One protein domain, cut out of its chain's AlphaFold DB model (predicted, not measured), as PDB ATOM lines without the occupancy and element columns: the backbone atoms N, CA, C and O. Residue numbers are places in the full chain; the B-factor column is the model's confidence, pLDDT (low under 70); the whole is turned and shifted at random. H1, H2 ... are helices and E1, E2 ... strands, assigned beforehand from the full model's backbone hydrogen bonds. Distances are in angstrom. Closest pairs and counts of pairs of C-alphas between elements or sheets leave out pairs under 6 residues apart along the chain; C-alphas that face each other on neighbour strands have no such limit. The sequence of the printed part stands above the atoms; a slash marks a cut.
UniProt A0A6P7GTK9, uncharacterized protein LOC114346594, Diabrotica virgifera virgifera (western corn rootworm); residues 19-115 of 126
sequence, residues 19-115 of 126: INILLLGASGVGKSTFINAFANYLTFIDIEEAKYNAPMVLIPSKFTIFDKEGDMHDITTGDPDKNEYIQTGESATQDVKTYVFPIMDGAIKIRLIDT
ATOM      1  N   ILE A  19      -8.043 -29.611  23.765       93.56
ATOM      2  CA  ILE A  19      -8.606 -30.212  24.973       93.56
ATOM      3  C   ILE A  19     -10.003 -30.729  24.638       93.56
ATOM      4  O   ILE A  19     -10.840 -29.972  24.157       93.56
ATOM      5  N   ASN A  20     -10.281 -32.001  24.923       94.81
ATOM      6  CA  ASN A  20     -11.617 -32.579  24.774       94.81
ATOM      7  C   ASN A  20     -12.173 -32.904  26.162       94.81
ATOM      8  O   ASN A  20     -11.523 -33.608  26.936       94.81
ATOM      9  N   ILE A  21     -13.358 -32.389  26.471       95.62
ATOM     10  CA  ILE A  21     -14.033 -32.554  27.759       95.62
ATOM     11  C   ILE A  21     -15.395 -33.185  27.488       95.62
ATOM     12  O   ILE A  21     -16.241 -32.582  26.833       95.62
ATOM     13  N   LEU A  22     -15.598 -34.401  27.992       95.19
ATOM     14  CA  LEU A  22     -16.878 -35.104  27.931       95.19
ATOM     15  C   LEU A  22     -17.725 -34.744  29.151       95.19
ATOM     16  O   LEU A  22     -17.270 -34.921  30.283       95.19
ATOM     17  N   LEU A  23     -18.945 -34.259  28.929       92.88
ATOM     18  CA  LEU A  23     -19.869 -33.911  30.005       92.88
ATOM     19  C   LEU A  23     -20.819 -35.074  30.267       92.88
ATOM     20  O   LEU A  23     -21.624 -35.425  29.417       92.88
ATOM     21  N   LEU A  24     -20.745 -35.650  31.467       89.88
ATOM     22  CA  LEU A  24     -21.593 -36.759  31.895       89.88
ATOM     23  C   LEU A  24     -22.451 -36.350  33.091       89.88
ATOM     24  O   LEU A  24     -22.020 -35.597  33.961       89.88
ATOM     25  N   GLY A  25     -23.668 -36.883  33.150       85.94
ATOM     26  CA  GLY A  25     -24.584 -36.682  34.268       85.94
ATOM     27  C   GLY A  25     -26.037 -36.899  33.867       85.94
ATOM     28  O   GLY A  25     -26.363 -36.887  32.676       85.94
ATOM     29  N   ALA A  26     -26.906 -37.102  34.857       84.31
ATOM     30  CA  ALA A  26     -28.334 -37.347  34.646       84.31
ATOM     31  C   ALA A  26     -29.027 -36.219  33.861       84.31
ATOM     32  O   ALA A  26     -28.484 -35.117  33.701       84.31
ATOM     33  N   SER A  27     -30.231 -36.492  33.346       80.38
ATOM     34  CA  SER A  27     -31.060 -35.422  32.781       80.38
ATOM     35  C   SER A  27     -31.337 -34.345  33.840       80.38
ATOM     36  O   SER A  27     -31.434 -34.639  35.031       80.38
ATOM     37  N   GLY A  28     -31.403 -33.083  33.412       78.31
ATOM     38  CA  GLY A  28     -31.708 -31.946  34.285       78.31
ATOM     39  C   GLY A  28     -30.573 -31.490  35.210       78.31
ATOM     40  O   GLY A  28     -30.722 -30.470  35.870       78.31
ATOM     41  N   VAL A  29     -29.414 -32.165  35.234       85.19
ATOM     42  CA  VAL A  29     -28.276 -31.767  36.095       85.19
ATOM     43  C   VAL A  29     -27.599 -30.454  35.659       85.19
ATOM     44  O   VAL A  29     -26.792 -29.902  36.400       85.19
ATOM     45  N   GLY A  30     -27.913 -29.955  34.457       86.31
ATOM     46  CA  GLY A  30     -27.427 -28.661  33.959       86.31
ATOM     47  C   GLY A  30     -26.219 -28.713  33.018       86.31
ATOM     48  O   GLY A  30     -25.489 -27.732  32.930       86.31
ATOM     49  N   LYS A  31     -25.991 -29.820  32.293       90.94
ATOM     50  CA  LYS A  31     -24.896 -29.932  31.302       90.94
ATOM     51  C   LYS A  31     -24.986 -28.856  30.212       90.94
ATOM     52  O   LYS A  31     -24.040 -28.100  30.008       90.94
ATOM     53  N   SER A  32     -26.157 -28.712  29.600       87.88
ATOM     54  CA  SER A  32     -26.411 -27.706  28.568       87.88
ATOM     55  C   SER A  32     -26.289 -26.278  29.117       87.88
ATOM     56  O   SER A  32     -25.664 -25.411  28.505       87.88
ATOM     57  N   THR A  33     -26.784 -26.054  30.340       89.75
ATOM     58  CA  THR A  33     -26.610 -24.794  31.078       89.75
ATOM     59  C   THR A  33     -25.134 -24.468  31.295       89.75
ATOM     60  O   THR A  33     -24.729 -23.321  31.118       89.75
ATOM     61  N   PHE A  34     -24.312 -25.464  31.637       93.25
ATOM     62  CA  PHE A  34     -22.873 -25.292  31.812       93.25
ATOM     63  C   PHE A  34     -22.180 -24.872  30.511       93.25
ATOM     64  O   PHE A  34     -21.340 -23.978  30.544       93.25
ATOM     65  N   ILE A  35     -22.556 -25.442  29.361       94.44
ATOM     66  CA  ILE A  35     -21.993 -25.049  28.058       94.44
ATOM     67  C   ILE A  35     -22.351 -23.598  27.718       94.44
ATOM     68  O   ILE A  35     -21.471 -22.826  27.334       94.44
ATOM     69  N   ASN A  36     -23.615 -23.201  27.894       92.81
ATOM     70  CA  ASN A  36     -24.023 -21.807  27.704       92.81
ATOM     71  C   ASN A  36     -23.255 -20.875  28.644       92.81
ATOM     72  O   ASN A  36     -22.741 -19.848  28.206       92.81
ATOM     73  N   ALA A  37     -23.129 -21.233  29.923       92.62
ATOM     74  CA  ALA A  37     -22.350 -20.450  30.874       92.62
ATOM     75  C   ALA A  37     -20.896 -20.310  30.404       92.62
ATOM     76  O   ALA A  37     -20.393 -19.194  30.339       92.62
ATOM     77  N   PHE A  38     -20.252 -21.410  29.999       95.31
ATOM     78  CA  PHE A  38     -18.882 -21.416  29.483       95.31
ATOM     79  C   PHE A  38     -18.705 -20.440  28.311       95.31
ATOM     80  O   PHE A  38     -17.755 -19.661  28.292       95.31
ATOM     81  N   ALA A  39     -19.656 -20.421  27.377       94.31
ATOM     82  CA  ALA A  39     -19.656 -19.488  26.256       94.31
ATOM     83  C   ALA A  39     -19.742 -18.019  26.712       94.31
ATOM     84  O   ALA A  39     -18.990 -17.171  26.229       94.31
ATOM     85  N   ASN A  40     -20.608 -17.721  27.684       94.38
ATOM     86  CA  ASN A  40     -20.747 -16.373  28.239       94.38
ATOM     87  C   ASN A  40     -19.498 -15.935  29.025       94.38
ATOM     88  O   ASN A  40     -19.072 -14.796  28.867       94.38
ATOM     89  N   TYR A  41     -18.864 -16.831  29.789       92.88
ATOM     90  CA  TYR A  41     -17.609 -16.550  30.507       92.88
ATOM     91  C   TYR A  41     -16.438 -16.224  29.576       92.88
ATOM     92  O   TYR A  41     -15.537 -15.487  29.963       92.88
ATOM     93  N   LEU A  42     -16.422 -16.786  28.366       92.38
ATOM     94  CA  LEU A  42     -15.418 -16.444  27.357       92.38
ATOM     95  C   LEU A  42     -15.755 -15.163  26.583       92.38
ATOM     96  O   LEU A  42     -14.884 -14.624  25.907       92.38
ATOM     97  N   THR A  43     -17.007 -14.703  26.646       92.38
ATOM     98  CA  THR A  43     -17.497 -13.554  25.872       92.38
ATOM     99  C   THR A  43     -17.439 -12.259  26.672       92.38
ATOM    100  O   THR A  43     -17.039 -11.234  26.130       92.38
ATOM    101  N   PHE A  44     -17.840 -12.304  27.941       93.88
ATOM    102  CA  PHE A  44     -17.911 -11.135  28.812       93.88
ATOM    103  C   PHE A  44     -16.780 -11.152  29.831       93.88
ATOM    104  O   PHE A  44     -16.426 -12.203  30.365       93.88
ATOM    105  N   ILE A  45     -16.236  -9.974  30.118       91.00
ATOM    106  CA  ILE A  45     -15.142  -9.795  31.074       91.00
ATOM    107  C   ILE A  45     -15.632 -10.095  32.492       91.00
ATOM    108  O   ILE A  45     -14.926 -10.729  33.278       91.00
ATOM    109  N   ASP A  46     -16.844  -9.648  32.817       91.69
ATOM    110  CA  ASP A  46     -17.462  -9.869  34.114       91.69
ATOM    111  C   ASP A  46     -18.997  -9.895  34.038       91.69
ATOM    112  O   ASP A  46     -19.628  -9.720  32.991       91.69
ATOM    113  N   ILE A  47     -19.613 -10.151  35.193       89.50
ATOM    114  CA  ILE A  47     -21.067 -10.220  35.316       89.50
ATOM    115  C   ILE A  47     -21.743  -8.852  35.172       89.50
ATOM    116  O   ILE A  47     -22.908  -8.805  34.791       89.50
ATOM    117  N   GLU A  48     -21.061  -7.745  35.480       92.38
ATOM    118  CA  GLU A  48     -21.636  -6.410  35.319       92.38
ATOM    119  C   GLU A  48     -21.778  -6.072  33.836       92.38
ATOM    120  O   GLU A  48     -22.828  -5.589  33.428       92.38
ATOM    121  N   GLU A  49     -20.788  -6.418  33.011       93.19
ATOM    122  CA  GLU A  49     -20.897  -6.333  31.555       93.19
ATOM    123  C   GLU A  49     -21.997  -7.260  31.019       93.19
ATOM    124  O   GLU A  49     -22.855  -6.827  30.242       93.19
ATOM    125  N   ALA A  50     -22.018  -8.522  31.456       92.31
ATOM    126  CA  ALA A  50     -22.976  -9.511  30.965       92.31
ATOM    127  C   ALA A  50     -24.440  -9.110  31.223       92.31
ATOM    128  O   ALA A  50     -25.306  -9.380  30.395       92.31
ATOM    129  N   LYS A  51     -24.734  -8.425  32.341       91.06
ATOM    130  CA  LYS A  51     -26.094  -7.978  32.704       91.06
ATOM    131  C   LYS A  51     -26.735  -7.043  31.682       91.06
ATOM    132  O   LYS A  51     -27.958  -7.033  31.562       91.06
ATOM    133  N   TYR A  52     -25.935  -6.224  31.003       92.62
ATOM    134  CA  TYR A  52     -26.433  -5.205  30.075       92.62
ATOM    135  C   TYR A  52     -26.374  -5.646  28.609       92.62
ATOM    136  O   TYR A  52     -26.744  -4.873  27.726       92.62
ATOM    137  N   ASN A  53     -25.944  -6.882  28.348       92.38
ATOM    138  CA  ASN A  53     -25.828  -7.453  27.014       92.38
ATOM    139  C   ASN A  53     -26.740  -8.675  26.854       92.38
ATOM    140  O   ASN A  53     -27.158  -9.308  27.824       92.38
ATOM    141  N   ALA A  54     -27.061  -9.016  25.607       90.56
ATOM    142  CA  ALA A  54     -27.776 -10.254  25.324       90.56
ATOM    143  C   ALA A  54     -26.844 -11.456  25.579       90.56
ATOM    144  O   ALA A  54     -25.720 -11.454  25.068       90.56
ATOM    145  N   PRO A  55     -27.281 -12.483  26.332       89.44
ATOM    146  CA  PRO A  55     -26.449 -13.645  26.603       89.44
ATOM    147  C   PRO A  55     -26.201 -14.454  25.327       89.44
ATOM    148  O   PRO A  55     -27.078 -14.588  24.471       89.44
ATOM    149  N   MET A  56     -25.019 -15.061  25.230       91.25
ATOM    150  CA  MET A  56     -24.737 -16.048  24.195       91.25
ATOM    151  C   MET A  56     -25.459 -17.352  24.542       91.25
ATOM    152  O   MET A  56     -25.137 -18.002  25.537       91.25
ATOM    153  N   VAL A  57     -26.435 -17.744  23.724       91.62
ATOM    154  CA  VAL A  57     -27.194 -18.987  23.914       91.62
ATOM    155  C   VAL A  57     -26.873 -19.940  22.771       91.62
ATOM    156  O   VAL A  57     -27.330 -19.753  21.647       91.62
ATOM    157  N   LEU A  58     -26.054 -20.951  23.059       91.81
ATOM    158  CA  LEU A  58     -25.677 -22.000  22.110       91.81
ATOM    159  C   LEU A  58     -26.669 -23.161  22.123       91.81
ATOM    160  O   LEU A  58     -26.862 -23.824  21.105       91.81
ATOM    161  N   ILE A  59     -27.251 -23.415  23.295       90.44
ATOM    162  CA  ILE A  59     -28.183 -24.508  23.542       90.44
ATOM    163  C   ILE A  59     -29.457 -23.915  24.126       90.44
ATOM    164  O   ILE A  59     -29.405 -23.331  25.209       90.44
ATOM    165  N   PRO A  60     -30.601 -24.030  23.447       88.69
ATOM    166  CA  PRO A  60     -31.862 -23.571  23.999       88.69
ATOM    167  C   PRO A  60     -32.156 -24.286  25.309       88.69
ATOM    168  O   PRO A  60     -31.842 -25.461  25.488       88.69
ATOM    169  N   SER A  61     -32.714 -23.572  26.273       80.44
ATOM    170  CA  SER A  61     -32.975 -24.144  27.591       80.44
ATOM    171  C   SER A  61     -34.206 -23.515  28.207       80.44
ATOM    172  O   SER A  61     -34.418 -22.305  28.088       80.44
ATOM    173  N   LYS A  62     -34.983 -24.347  28.904       81.25
ATOM    174  CA  LYS A  62     -36.104 -23.921  29.734       81.25
ATOM    175  C   LYS A  62     -35.905 -24.412  31.154       81.25
ATOM    176  O   LYS A  62     -35.590 -25.578  31.374       81.25
ATOM    177  N   PHE A  63     -36.113 -23.524  32.107       78.50
ATOM    178  CA  PHE A  63     -36.076 -23.851  33.520       78.50
ATOM    179  C   PHE A  63     -37.051 -22.963  34.278       78.50
ATOM    180  O   PHE A  63     -37.434 -21.888  33.816       78.50
ATOM    181  N   THR A  64     -37.446 -23.434  35.449       83.50
ATOM    182  CA  THR A  64     -38.422 -22.764  36.297       83.50
ATOM    183  C   THR A  64     -37.721 -22.243  37.541       83.50
ATOM    184  O   THR A  64     -36.959 -22.970  38.181       83.50
ATOM    185  N   ILE A  65     -37.974 -20.983  37.881       86.25
ATOM    186  CA  ILE A  65     -37.476 -20.343  39.099       86.25
ATOM    187  C   ILE A  65     -38.649 -19.864  39.949       86.25
ATOM    188  O   ILE A  65     -39.735 -19.617  39.432       86.25
ATOM    189  N   PHE A  66     -38.418 -19.722  41.249       92.25
ATOM    190  CA  PHE A  66     -39.351 -19.062  42.156       92.25
ATOM    191  C   PHE A  66     -38.797 -17.685  42.501       92.25
ATOM    192  O   PHE A  66     -37.597 -17.557  42.771       92.25
ATOM    193  N   ASP A  67     -39.646 -16.665  42.463       92.25
ATOM    194  CA  ASP A  67     -39.270 -15.336  42.934       92.25
ATOM    195  C   ASP A  67     -39.326 -15.237  44.470       92.25
ATOM    196  O   ASP A  67     -39.414 -16.238  45.188       92.25
ATOM    197  N   LYS A  68     -39.194 -14.015  44.997       94.00
ATOM    198  CA  LYS A  68     -39.152 -13.777  46.447       94.00
ATOM    199  C   LYS A  68     -40.534 -13.919  47.082       94.00
ATOM    200  O   LYS A  68     -40.634 -14.144  48.286       94.00
ATOM    201  N   GLU A  69     -41.568 -13.763  46.272       95.75
ATOM    202  CA  GLU A  69     -42.978 -13.855  46.601       95.75
ATOM    203  C   GLU A  69     -43.466 -15.316  46.557       95.75
ATOM    204  O   GLU A  69     -44.502 -15.642  47.137       95.75
ATOM    205  N   GLY A  70     -42.667 -16.213  45.968       92.75
ATOM    206  CA  GLY A  70     -42.969 -17.631  45.803       92.75
ATOM    207  C   GLY A  70     -43.729 -17.935  44.513       92.75
ATOM    208  O   GLY A  70     -44.156 -19.077  44.321       92.75
ATOM    209  N   ASP A  71     -43.877 -16.950  43.628       95.50
ATOM    210  CA  ASP A  71     -44.494 -17.132  42.326       95.50
ATOM    211  C   ASP A  71     -43.519 -17.835  41.374       95.50
ATOM    212  O   ASP A  71     -42.298 -17.638  41.394       95.50
ATOM    213  N   MET A  72     -44.080 -18.715  40.551       94.06
ATOM    214  CA  MET A  72     -43.339 -19.564  39.629       94.06
ATOM    215  C   MET A  72     -43.138 -18.852  38.290       94.06
ATOM    216  O   MET A  72     -44.105 -18.439  37.651       94.06
ATOM    217  N   HIS A  73     -41.891 -18.790  37.825       88.12
ATOM    218  CA  HIS A  73     -41.516 -18.173  36.555       88.12
ATOM    219  C   HIS A  73     -40.807 -19.174  35.655       88.12
ATOM    220  O   HIS A  73     -39.743 -19.693  35.996       88.12
ATOM    221  N   ASP A  74     -41.382 -19.404  34.479       86.56
ATOM    222  CA  ASP A  74     -40.750 -20.182  33.419       86.56
ATOM    223  C   ASP A  74     -39.835 -19.278  32.589       86.56
ATOM    224  O   ASP A  74     -40.287 -18.352  31.914       86.56
ATOM    225  N   ILE A  75     -38.539 -19.580  32.598       84.25
ATOM    226  CA  ILE A  75     -37.530 -18.889  31.799       84.25
ATOM    227  C   ILE A  75     -37.179 -19.763  30.605       84.25
ATOM    228  O   ILE A  75     -36.844 -20.935  30.765       84.25
ATOM    229  N   THR A  76     -37.249 -19.189  29.403       85.31
ATOM    230  CA  THR A  76     -36.828 -19.838  28.155       85.31
ATOM    231  C   THR A  76     -35.741 -19.000  27.498       85.31
ATOM    232  O   THR A  76     -35.834 -17.776  27.453       85.31
ATOM    233  N   THR A  77     -34.702 -19.664  27.003       85.81
ATOM    234  CA  THR A  77     -33.549 -19.039  26.347       85.81
ATOM    235  C   THR A  77     -33.283 -19.717  25.009       85.81
ATOM    236  O   THR A  77     -33.424 -20.935  24.909       85.81
ATOM    237  N   GLY A  78     -32.867 -18.932  24.010       85.12
ATOM    238  CA  GLY A  78     -32.535 -19.421  22.668       85.12
ATOM    239  C   GLY A  78     -33.751 -19.729  21.789       85.12
ATOM    240  O   GLY A  78     -34.890 -19.762  22.257       85.12
ATOM    241  N   ASP A  79     -33.487 -19.950  20.503       83.06
ATOM    242  CA  ASP A  79     -34.487 -20.383  19.523       83.06
ATOM    243  C   ASP A  79     -34.656 -21.906  19.558       83.06
ATOM    244  O   ASP A  79     -33.676 -22.595  19.803       83.06
ATOM    245  N   PRO A  80     -35.835 -22.479  19.266       75.06
ATOM    246  CA  PRO A  80     -36.036 -23.930  19.304       75.06
ATOM    247  C   PRO A  80     -34.998 -24.720  18.479       75.06
ATOM    248  O   PRO A  80     -34.849 -24.491  17.278       75.06
ATOM    249  N   ASP A  81     -34.327 -25.693  19.105       71.38
ATOM    250  CA  ASP A  81     -33.397 -26.631  18.454       71.38
ATOM    251  C   ASP A  81     -34.042 -28.024  18.411       71.38
ATOM    252  O   ASP A  81     -34.640 -28.481  19.380       71.38
ATOM    253  N   LYS A  82     -33.917 -28.720  17.277       69.31
ATOM    254  CA  LYS A  82     -34.412 -30.095  17.115       69.31
ATOM    255  C   LYS A  82     -33.659 -31.092  17.999       69.31
ATOM    256  O   LYS A  82     -34.211 -32.143  18.299       69.31
ATOM    257  N   ASN A  83     -32.423 -30.768  18.389       65.69
ATOM    258  CA  ASN A  83     -31.622 -31.578  19.305       65.69
ATOM    259  C   ASN A  83     -31.972 -31.354  20.785       65.69
ATOM    260  O   ASN A  83     -31.453 -32.069  21.638       65.69
ATOM    261  N   GLU A  84     -32.815 -30.363  21.093       67.00
ATOM    262  CA  GLU A  84     -33.202 -30.018  22.458       67.00
ATOM    263  C   GLU A  84     -34.714 -30.162  22.629       67.00
ATOM    264  O   GLU A  84     -35.510 -29.340  22.173       67.00
ATOM    265  N   TYR A  85     -35.125 -31.229  23.307       66.50
ATOM    266  CA  TYR A  85     -36.518 -31.445  23.650       66.50
ATOM    267  C   TYR A  85     -36.847 -30.718  24.955       66.50
ATOM    268  O   TYR A  85     -36.502 -31.144  26.057       66.50
ATOM    269  N   ILE A  86     -37.510 -29.572  24.823       60.31
ATOM    270  CA  ILE A  86     -37.807 -28.656  25.926       60.31
ATOM    271  C   ILE A  86     -39.085 -29.108  26.658       60.31
ATOM    272  O   ILE A  86     -40.097 -28.406  26.674       60.31
ATOM    273  N   GLN A  87     -39.070 -30.307  27.245       54.69
ATOM    274  CA  GLN A  87     -40.166 -30.808  28.080       54.69
ATOM    275  C   GLN A  87     -39.626 -31.336  29.415       54.69
ATOM    276  O   GLN A  87     -38.624 -32.046  29.474       54.69
ATOM    277  N   THR A  88     -40.274 -30.950  30.515       54.03
ATOM    278  CA  THR A  88     -39.830 -31.269  31.875       54.03
ATOM    279  C   THR A  88     -39.882 -32.779  32.128       54.03
ATOM    280  O   THR A  88     -40.966 -33.358  32.116       54.03
ATOM    281  N   GLY A  89     -38.733 -33.405  32.405       47.78
ATOM    282  CA  GLY A  89     -38.645 -34.802  32.861       47.78
ATOM    283  C   GLY A  89     -37.962 -35.794  31.909       47.78
ATOM    284  O   GLY A  89     -37.656 -36.896  32.350       47.78
ATOM    285  N   GLU A  90     -37.661 -35.413  30.665       52.25
ATOM    286  CA  GLU A  90     -36.857 -36.215  29.720       52.25
ATOM    287  C   GLU A  90     -35.452 -35.610  29.548       52.25
ATOM    288  O   GLU A  90     -35.193 -34.503  30.030       52.25
ATOM    289  N   SER A  91     -34.488 -36.311  28.930       53.62
ATOM    290  CA  SER A  91     -33.235 -35.637  28.531       53.62
ATOM    291  C   SER A  91     -33.557 -34.547  27.522       53.62
ATOM    292  O   SER A  91     -34.163 -34.831  26.494       53.62
ATOM    293  N   ALA A  92     -33.144 -33.314  27.822       60.72
ATOM    294  CA  ALA A  92     -33.268 -32.200  26.891       60.72
ATOM    295  C   ALA A  92     -32.436 -32.489  25.630       60.72
ATOM    296  O   ALA A  92     -32.988 -32.578  24.536       60.72
ATOM    297  N   THR A  93     -31.158 -32.829  25.804       61.53
ATOM    298  CA  THR A  93     -30.257 -33.219  24.714       61.53
ATOM    299  C   THR A  93     -30.575 -34.623  24.192       61.53
ATOM    300  O   THR A  93     -30.623 -35.577  24.982       61.53
ATOM    301  N   GLN A  94     -30.800 -34.732  22.878       64.44
ATOM    302  CA  GLN A  94     -31.164 -35.972  22.170       64.44
ATOM    303  C   GLN A  94     -29.945 -36.725  21.632       64.44
ATOM    304  O   GLN A  94     -29.777 -37.897  21.947       64.44
ATOM    305  N   ASP A  95     -29.064 -36.027  20.913       71.62
ATOM    306  CA  ASP A  95     -27.827 -36.573  20.357       71.62
ATOM    307  C   ASP A  95     -26.582 -35.934  20.977       71.62
ATOM    308  O   ASP A  95     -26.587 -34.786  21.438       71.62
ATOM    309  N   VAL A  96     -25.469 -36.673  20.926       84.75
ATOM    310  CA  VAL A  96     -24.147 -36.156  21.304       84.75
ATOM    311  C   VAL A  96     -23.761 -34.992  20.389       84.75
ATOM    312  O   VAL A  96     -23.659 -35.152  19.171       84.75
ATOM    313  N   LYS A  97     -23.466 -33.827  20.972       90.19
ATOM    314  CA  LYS A  97     -23.090 -32.612  20.232       90.19
ATOM    315  C   LYS A  97     -21.793 -32.030  20.780       90.19
ATOM    316  O   LYS A  97     -21.559 -32.005  21.983       90.19
ATOM    317  N   THR A  98     -20.918 -31.575  19.886       94.12
ATOM    318  CA  THR A  98     -19.626 -30.982  20.263       94.12
ATOM    319  C   THR A  98     -19.637 -29.476  20.034       94.12
ATOM    320  O   THR A  98     -19.902 -29.021  18.923       94.12
ATOM    321  N   TYR A  99     -19.275 -28.717  21.063       95.25
ATOM    322  CA  TYR A  99     -19.113 -27.266  21.033       95.25
ATOM    323  C   TYR A  99     -17.629 -26.926  21.112       95.25
ATOM    324  O   TYR A  99     -16.926 -27.386  22.012       95.25
ATOM    325  N   VAL A 100     -17.140 -26.152  20.144       96.06
ATOM    326  CA  VAL A 100     -15.711 -25.864  19.981       96.06
ATOM    327  C   VAL A 100     -15.439 -24.402  20.303       96.06
ATOM    328  O   VAL A 100     -15.958 -23.511  19.636       96.06
ATOM    329  N   PHE A 101     -14.573 -24.174  21.284       95.38
ATOM    330  CA  PHE A 101     -14.165 -22.861  21.763       95.38
ATOM    331  C   PHE A 101     -12.672 -22.655  21.475       95.38
ATOM    332  O   PHE A 101     -11.832 -23.274  22.140       95.38
ATOM    333  N   PRO A 102     -12.310 -21.845  20.465       92.62
ATOM    334  CA  PRO A 102     -10.923 -21.456  20.251       92.62
ATOM    335  C   PRO A 102     -10.481 -20.494  21.361       92.62
ATOM    336  O   PRO A 102     -11.143 -19.492  21.615       92.62
ATOM    337  N   ILE A 103      -9.355 -20.787  22.002       88.56
ATOM    338  CA  ILE A 103      -8.717 -19.923  23.003       88.56
ATOM    339  C   ILE A 103      -7.287 -19.593  22.566       88.56
ATOM    340  O   ILE A 103      -6.752 -20.233  21.657       88.56
ATOM    341  N   MET A 104      -6.663 -18.608  23.222       86.88
ATOM    342  CA  MET A 104      -5.287 -18.175  22.924       86.88
ATOM    343  C   MET A 104      -5.111 -17.866  21.427       86.88
ATOM    344  O   MET A 104      -4.296 -18.485  20.746       86.88
ATOM    345  N   ASP A 105      -5.966 -16.983  20.902       86.25
ATOM    346  CA  ASP A 105      -6.017 -16.595  19.485       86.25
ATOM    347  C   ASP A 105      -6.166 -17.779  18.509       86.25
ATOM    348  O   ASP A 105      -5.716 -17.748  17.364       86.25
ATOM    349  N   GLY A 106      -6.825 -18.848  18.968       86.19
ATOM    350  CA  GLY A 106      -7.106 -20.046  18.178       86.19
ATOM    351  C   GLY A 106      -5.990 -21.088  18.176       86.19
ATOM    352  O   GLY A 106      -6.132 -22.103  17.492       86.19
ATOM    353  N   ALA A 107      -4.918 -20.883  18.946       87.19
ATOM    354  CA  ALA A 107      -3.836 -21.855  19.088       87.19
ATOM    355  C   ALA A 107      -4.300 -23.170  19.739       87.19
ATOM    356  O   ALA A 107      -3.744 -24.227  19.449       87.19
ATOM    357  N   ILE A 108      -5.321 -23.111  20.600       90.50
ATOM    358  CA  ILE A 108      -5.874 -24.270  21.308       90.50
ATOM    359  C   ILE A 108      -7.388 -24.271  21.141       90.50
ATOM    360  O   ILE A 108      -8.039 -23.236  21.287       90.50
ATOM    361  N   LYS A 109      -7.970 -25.445  20.889       94.00
ATOM    362  CA  LYS A 109      -9.423 -25.629  20.907       94.00
ATOM    363  C   LYS A 109      -9.836 -26.403  22.147       94.00
ATOM    364  O   LYS A 109      -9.384 -27.528  22.354       94.00
ATOM    365  N   ILE A 110     -10.747 -25.834  22.926       95.81
ATOM    366  CA  ILE A 110     -11.505 -26.579  23.931       95.81
ATOM    367  C   ILE A 110     -12.758 -27.122  23.251       95.81
ATOM    368  O   ILE A 110     -13.511 -26.374  22.634       95.81
ATOM    369  N   ARG A 111     -12.985 -28.429  23.348       96.31
ATOM    370  CA  ARG A 111     -14.164 -29.108  22.812       96.31
ATOM    371  C   ARG A 111     -14.983 -29.661  23.963       96.31
ATOM    372  O   ARG A 111     -14.545 -30.597  24.628       96.31
ATOM    373  N   LEU A 112     -16.152 -29.077  24.192       96.75
ATOM    374  CA  LEU A 112     -17.135 -29.609  25.129       96.75
ATOM    375  C   LEU A 112     -18.039 -30.574  24.370       96.75
ATOM    376  O   LEU A 112     -18.686 -30.184  23.401       96.75
ATOM    377  N   ILE A 113     -18.041 -31.834  24.786       94.75
ATOM    378  CA  ILE A 113     -18.851 -32.897  24.199       94.75
ATOM    379  C   ILE A 113     -20.041 -33.097  25.132       94.75
ATOM    380  O   ILE A 113     -19.896 -33.671  26.214       94.75
ATOM    381  N   ASP A 114     -21.186 -32.560  24.725       91.06
ATOM    382  CA  ASP A 114     -22.455 -32.725  25.421       91.06
ATOM    383  C   ASP A 114     -23.042 -34.090  25.093       91.06
ATOM    384  O   ASP A 114     -23.037 -34.508  23.932       91.06
ATOM    385  N   THR A 115     -23.543 -34.783  26.106       88.12
ATOM    386  CA  THR A 115     -24.182 -36.088  25.941       88.12
ATOM    387  C   THR A 115     -25.595 -36.059  26.505       88.12
ATOM    388  O   THR A 115     -25.862 -35.313  27.454       88.12
TER     389      THR A 115
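Overview. This is residues 19 to 115 of the 126 residues of the protein "uncharacterized protein LOC114346594" of Diabrotica virgifera virgifera (western corn rootworm) (UniProt A0A6P7GTK9). A small three-stranded sheet, E1, E5 and E4, has the helix H1 over one face, making two layers, while the hairpin of E2 and E3 reaches away from the first turn of H1 as a two-stranded arm that makes much of the length. The short helix H2 lies beyond the other end of H1, off the sheet, and a long stretch without a named element, residues 78 to 96, leads from the arm back to the sheet. The printed part has 97 residues, with two named helices and five named strands in the order E1 H1 H2 E2 E3 E4 E5; the larger sheet is mixed, the smaller antiparallel, and the class is mixed, helices and strands. The whole is only just compact, close to loose, with a radius of gyration of the C-alphas of 14.8 A and spans of 48 by 34 by 22 A.

Arrangement. E1, residues 19 to 23, is an edge strand, parallel to the inner strand E5, residues 108 to 114, at 15 degrees; N 21 and O 111 are 2.8 A apart, within hydrogen-bond range. E5 and the other edge strand, E4, residues 97 to 103, are an antiparallel hairpin at 157 degrees, with N 110 and O 101 at 2.9 A. H1, residues 31 to 43, is on this sheet at a height over the sheet of 9.4 A. It lies over E5 and E4 and runs along the strands, at 8 degrees to E5 on the local plane; the closest C-alphas of H1 and E5 are those of Lys 31 and Asp 114, 7.0 A apart. H2, residues 47 to 51, is not on the sheet and is close to H1 but not clearly touching it, the C-alphas of Asn 40 and Ala 50 being the closest at 7.7 A. E2, residues 61 to 66, and E3, residues 72 to 77, form an antiparallel hairpin at 157 degrees, with N 65 and O 73 at 2.9 A. The closest C-alphas of H1 and E2 are those of Thr 33 and Ser 61, 7.3 A apart. E3 is apart from H1, E4 and E5. In H1 and H2 every O i to N i+4 pair is within hydrogen-bond range.

Along the chain. E1 begins at C-alpha 19, (-8.606, -30.212, 24.973). H1 is 18.8 A long and E2 16.7 A, with C-alpha 66 at (-39.351, -19.062, 42.156). E3 is 16.5 A long, E4 19.4 A and E5 19.1 A, ending at C-alpha 114, (-22.455, -32.725, 25.421).

Size, cuts and confidence. The two C-alphas farthest apart are those of Glu 69 and Ala 107, 48.5 A. The printed part has no cut, and the link from E3 to E4 is long, with 19 residues. The mean pLDDT of the printed part is 85.7, and residues 82 to 94 are under 70.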